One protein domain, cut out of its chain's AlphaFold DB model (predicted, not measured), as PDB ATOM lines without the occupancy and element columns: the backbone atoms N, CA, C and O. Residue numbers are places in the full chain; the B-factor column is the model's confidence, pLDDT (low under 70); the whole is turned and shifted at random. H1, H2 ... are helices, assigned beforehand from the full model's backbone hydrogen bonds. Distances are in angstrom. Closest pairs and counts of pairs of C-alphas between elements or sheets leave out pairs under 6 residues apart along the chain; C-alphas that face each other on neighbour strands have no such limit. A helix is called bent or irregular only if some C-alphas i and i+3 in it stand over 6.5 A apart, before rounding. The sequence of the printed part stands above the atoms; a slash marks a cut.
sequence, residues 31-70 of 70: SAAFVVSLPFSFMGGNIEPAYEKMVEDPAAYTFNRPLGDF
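What this domain is: This is residues 31 to 70 of the 70 residues of an uncharacterized protein of Desulfobacteraceae bacterium IS3 (UniProt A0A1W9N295). A helical hairpin with a tail: H1 folds back beside the first part of the longer helix H2, which runs on past it, and residues 63 to 68 stick out at the far end. The printed part has 40 residues with two named helices, H1 then H2, and no named strand; its class is all helix. It is loose, with a radius of gyration of the C-alphas of 12.4 A, and a rod of 40 by 16 by 11 A.

How they stand to each other: H2, residues 47 to 63, has a kink of 29 degrees near residue 57 and is only just irregular, with C-alphas 54 and 57 6.7 A apart. H1, residues 31 to 43, is irregular, with C-alphas 36 and 39 7.3 A apart. The two touch and form a hairpin, at a shallow tilt of 18 degrees, opposite ways; their closest C-alphas, of Ser 41 and Ile 47, are 4.9 A apart. O i to N i+4 pairs are within hydrogen-bond range in 11 of 13 cases in H2 and 7 of 9 in H1.

Where its parts are: H2 measures 22.4 A from C-alpha 47 to C-alpha 63 at (-33.761, 20.737, 51.979). H1 measures 18.5 A from C-alpha 31 at (-28.735, 6.986, 53.942) to C-alpha 43.

The domain as a whole: The C-alphas farthest apart, of Met 43 and Gly 68, are 40.0 A apart. The link from H1 to H2 is tight. The printed part has no cut, and no printed residue is under 70 in pLDDT.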
ATOM      1  N   SER A  31     -30.185   6.993  53.707       97.31
ATOM      2  CA  SER A  31     -28.735   6.986  53.942       97.31
ATOM      3  C   SER A  31     -28.267   5.727  54.672       97.31
ATOM      4  O   SER A  31     -27.289   5.103  54.266       97.31
ATOM      5  N   ALA A  32     -28.973   5.308  55.725       97.94
ATOM      6  CA  ALA A  32     -28.648   4.079  56.443       97.94
ATOM      7  C   ALA A  32     -28.792   2.841  55.541       97.94
ATOM      8  O   ALA A  32     -27.917   1.975  55.530       97.94
ATOM      9  N   ALA A  33     -29.863   2.776  54.746       96.81
ATOM     10  CA  ALA A  33     -30.084   1.697  53.792       96.81
ATOM     11  C   ALA A  33     -29.013   1.675  52.690       96.81
ATOM     12  O   ALA A  33     -28.555   0.594  52.324       96.81
ATOM     13  N   PHE A  34     -28.563   2.840  52.215       97.06
ATOM     14  CA  PHE A  34     -27.450   2.950  51.274       97.06
ATOM     15  C   PHE A  34     -26.151   2.397  51.868       97.06
ATOM     16  O   PHE A  34     -25.475   1.598  51.232       97.06
ATOM     17  N   VAL A  35     -25.825   2.732  53.121       97.62
ATOM     18  CA  VAL A  35     -24.631   2.187  53.792       97.62
ATOM     19  C   VAL A  35     -24.674   0.658  53.867       97.62
ATOM     20  O   VAL A  35     -23.656   0.002  53.651       97.62
ATOM     21  N   VAL A  36     -25.847   0.078  54.126       97.25
ATOM     22  CA  VAL A  36     -26.033  -1.382  54.120       97.25
ATOM     23  C   VAL A  36     -25.951  -1.963  52.701       97.25
ATOM     24  O   VAL A  36     -25.458  -3.079  52.531       97.25
ATOM     25  N   SER A  37     -26.402  -1.229  51.677       95.12
ATOM     26  CA  SER A  37     -26.377  -1.680  50.280       95.12
ATOM     27  C   SER A  37     -25.017  -1.504  49.595       95.12
ATOM     28  O   SER A  37     -24.747  -2.214  48.626       95.12
ATOM     29  N   LEU A  38     -24.128  -0.651  50.120       95.81
ATOM     30  CA  LEU A  38     -22.797  -0.355  49.574       95.81
ATOM     31  C   LEU A  38     -21.998  -1.571  49.079       95.81
ATOM     32  O   LEU A  38     -21.516  -1.504  47.948       95.81
ATOM     33  N   PRO A  39     -21.829  -2.681  49.830       95.00
ATOM     34  CA  PRO A  39     -21.090  -3.835  49.316       95.00
ATOM     35  C   PRO A  39     -21.737  -4.429  48.056       95.00
ATOM     36  O   PRO A  39     -21.032  -4.812  47.125       95.00
ATOM     37  N   PHE A  40     -23.069  -4.462  47.986       95.38
ATOM     38  CA  PHE A  40     -23.805  -4.955  46.820       95.38
ATOM     39  C   PHE A  40     -23.720  -3.982  45.649       95.38
ATOM     40  O   PHE A  40     -23.486  -4.410  44.520       95.38
ATOM     41  N   SER A  41     -23.846  -2.681  45.911       93.56
ATOM     42  CA  SER A  41     -23.726  -1.655  44.878       93.56
ATOM     43  C   SER A  41     -22.313  -1.540  44.323       93.56
ATOM     44  O   SER A  41     -22.136  -1.307  43.129       93.56
ATOM     45  N   PHE A  42     -21.298  -1.769  45.158       95.25
ATOM     46  CA  PHE A  42     -19.910  -1.882  44.725       95.25
ATOM     47  C   PHE A  42     -19.714  -3.094  43.809       95.25
ATOM     48  O   PHE A  42     -19.199  -2.943  42.705       95.25
ATOM     49  N   MET A  43     -20.183  -4.279  44.218       95.50
ATOM     50  CA  MET A  43     -20.107  -5.489  43.386       95.50
ATOM     51  C   MET A  43     -20.888  -5.352  42.071       95.50
ATOM     52  O   MET A  43     -20.464  -5.881  41.047       95.50
ATOM     53  N   GLY A  44     -22.016  -4.639  42.093       92.00
ATOM     54  CA  GLY A  44     -22.847  -4.362  40.922       92.00
ATOM     55  C   GLY A  44     -22.392  -3.168  40.077       92.00
ATOM     56  O   GLY A  44     -23.025  -2.894  39.060       92.00
ATOM     57  N   GLY A  45     -21.342  -2.446  40.484       94.12
ATOM     58  CA  GLY A  45     -20.843  -1.261  39.779       94.12
ATOM     59  C   GLY A  45     -21.843  -0.098  39.698       94.12
ATOM     60  O   GLY A  45     -21.784   0.682  38.756       94.12
ATOM     61  N   ASN A  46     -22.777   0.012  40.647       93.62
ATOM     62  CA  ASN A  46     -23.898   0.961  40.608       93.62
ATOM     63  C   ASN A  46     -24.024   1.820  41.882       93.62
ATOM     64  O   ASN A  46     -25.123   2.209  42.272       93.62
ATOM     65  N   ILE A  47     -22.892   2.143  42.515       96.12
ATOM     66  CA  ILE A  47     -22.841   2.998  43.714       96.12
ATOM     67  C   ILE A  47     -23.498   4.357  43.472       96.12
ATOM     68  O   ILE A  47     -24.299   4.784  44.293       96.12
ATOM     69  N   GLU A  48     -23.165   5.024  42.372       95.56
ATOM     70  CA  GLU A  48     -23.634   6.383  42.085       95.56
ATOM     71  C   GLU A  48     -25.160   6.443  41.866       95.56
ATOM     72  O   GLU A  48     -25.817   7.166  42.611       95.56
ATOM     73  N   PRO A  49     -25.774   5.591  41.018       95.12
ATOM     74  CA  PRO A  49     -27.233   5.500  40.935       95.12
ATOM     75  C   PRO A  49     -27.915   5.140  42.263       95.12
ATOM     76  O   PRO A  49     -29.013   5.616  42.555       95.12
ATOM     77  N   ALA A  50     -27.293   4.273  43.070       95.94
ATOM     78  CA  ALA A  50     -27.830   3.903  44.377       95.94
ATOM     79  C   ALA A  50     -27.772   5.080  45.362       95.94
ATOM     80  O   ALA A  50     -28.729   5.310  46.098       95.94
ATOM     81  N   TYR A  51     -26.684   5.848  45.346       96.50
ATOM     82  CA  TYR A  51     -26.525   7.055  46.146       96.50
ATOM     83  C   TYR A  51     -27.535   8.134  45.741       96.50
ATOM     84  O   TYR A  51     -28.242   8.646  46.611       96.50
ATOM     85  N   GLU A  52     -27.662   8.425  44.442       96.44
ATOM     86  CA  GLU A  52     -28.615   9.414  43.923       96.44
ATOM     87  C   GLU A  52     -30.029   9.113  44.433       96.44
ATOM     88  O   GLU A  52     -30.692   9.957  45.033       96.44
ATOM     89  N   LYS A  53     -30.475   7.863  44.279       95.31
ATOM     90  CA  LYS A  53     -31.849   7.469  44.615       95.31
ATOM     91  C   LYS A  53     -32.118   7.361  46.110       95.31
ATOM     92  O   LYS A  53     -33.235   7.633  46.548       95.31
ATOM     93  N   MET A  54     -31.145   6.898  46.890       94.44
ATOM     94  CA  MET A  54     -31.353   6.587  48.309       94.44
ATOM     95  C   MET A  54     -30.938   7.730  49.237       94.44
ATOM     96  O   MET A  54     -31.381   7.758  50.383       94.44
ATOM     97  N   VAL A  55     -30.103   8.660  48.769       96.12
ATOM     98  CA  VAL A  55     -29.521   9.725  49.595       96.12
ATOM     99  C   VAL A  55     -29.789  11.101  49.002       96.12
ATOM    100  O   VAL A  55     -30.389  11.937  49.677       96.12
ATOM    101  N   GLU A  56     -29.377  11.335  47.756       96.56
ATOM    102  CA  GLU A  56     -29.432  12.670  47.153       96.56
ATOM    103  C   GLU A  56     -30.867  13.137  46.903       96.56
ATOM    104  O   GLU A  56     -31.243  14.204  47.383       96.56
ATOM    105  N   ASP A  57     -31.686  12.323  46.235       94.69
ATOM    106  CA  ASP A  57     -33.086  12.626  45.929       94.69
ATOM    107  C   ASP A  57     -33.893  12.941  47.217       94.69
ATOM    108  O   ASP A  57     -34.525  14.004  47.286       94.69
ATOM    109  N   PRO A  58     -33.852  12.109  48.287       92.50
ATOM    110  CA  PRO A  58     -34.501  12.426  49.563       92.50
ATOM    111  C   PRO A  58     -33.997  13.714  50.223       92.50
ATOM    112  O   PRO A  58     -34.797  14.503  50.743       92.50
ATOM    113  N   ALA A  59     -32.682  13.951  50.201       94.69
ATOM    114  CA  ALA A  59     -32.095  15.146  50.792       94.69
ATOM    115  C   ALA A  59     -32.497  16.404  50.008       94.69
ATOM    116  O   ALA A  59     -32.903  17.404  50.605       94.69
ATOM    117  N   ALA A  60     -32.467  16.347  48.677       93.94
ATOM    118  CA  ALA A  60     -32.896  17.432  47.807       93.94
ATOM    119  C   ALA A  60     -34.381  17.761  48.017       93.94
ATOM    120  O   ALA A  60     -34.721  18.933  48.199       93.94
ATOM    121  N   TYR A  61     -35.250  16.745  48.094       91.50
ATOM    122  CA  TYR A  61     -36.668  16.936  48.418       91.50
ATOM    123  C   TYR A  61     -36.866  17.588  49.793       91.50
ATOM    124  O   TYR A  61     -37.757  18.409  49.975       91.50
ATOM    125  N   THR A  62     -36.033  17.259  50.776       92.88
ATOM    126  CA  THR A  62     -36.187  17.774  52.144       92.88
ATOM    127  C   THR A  62     -35.656  19.200  52.305       92.88
ATOM    128  O   THR A  62     -36.260  20.013  53.012       92.88
ATOM    129  N   PHE A  63     -34.520  19.518  51.680       92.81
ATOM    130  CA  PHE A  63     -33.761  20.737  51.979       92.81
ATOM    131  C   PHE A  63     -33.773  21.781  50.863       92.81
ATOM    132  O   PHE A  63     -33.774  22.972  51.177       92.81
ATOM    133  N   ASN A  64     -33.812  21.366  49.594       91.94
ATOM    134  CA  ASN A  64     -33.614  22.272  48.458       91.94
ATOM    135  C   ASN A  64     -34.923  22.790  47.849       91.94
ATOM    136  O   ASN A  64     -34.893  23.760  47.092       91.94
ATOM    137  N   ARG A  65     -36.073  22.182  48.174       89.62
ATOM    138  CA  ARG A  65     -37.364  22.625  47.632       89.62
ATOM    139  C   ARG A  65     -37.907  23.892  48.320       89.62
ATOM    140  O   ARG A  65     -37.650  24.098  49.515       89.62
ATOM    141  N   PRO A  66     -38.677  24.736  47.602       88.62
ATOM    142  CA  PRO A  66     -39.372  25.877  48.193       88.62
ATOM    143  C   PRO A  66     -40.336  25.466  49.314       88.62
ATOM    144  O   PRO A  66     -40.913  24.380  49.307       88.62
ATOM    145  N   LEU A  67     -40.531  26.358  50.289       86.62
ATOM    146  CA  LEU A  67     -41.481  26.127  51.378       86.62
ATOM    147  C   LEU A  67     -42.922  26.070  50.861       86.62
ATOM    148  O   LEU A  67     -43.358  26.963  50.136       86.62
ATOM    149  N   GLY A  68     -43.667  25.058  51.302       80.50
ATOM    150  CA  GLY A  68     -45.069  24.850  50.933       80.50
ATOM    151  C   GLY A  68     -45.287  24.192  49.564       80.50
ATOM    152  O   GLY A  68     -46.436  24.099  49.136       80.50
ATOM    153  N   ASP A  69     -44.218  23.742  48.904       81.69
ATOM    154  CA  ASP A  69     -44.244  23.017  47.627       81.69
ATOM    155  C   ASP A  69     -43.850  21.555  47.868       81.69
ATOM    156  O   ASP A  69     -42.684  21.312  48.160       81.69
ATOM    157  N   PHE A  70     -44.794  20.608  47.860       79.19
ATOM    158  CA  PHE A  70     -44.582  19.216  48.289       79.19
ATOM    159  C   PHE A  70     -45.266  18.184  47.397       79.19
ATOM    160  O   PHE A  70     -46.346  18.488  46.840       79.19
TER     161      PHE A  70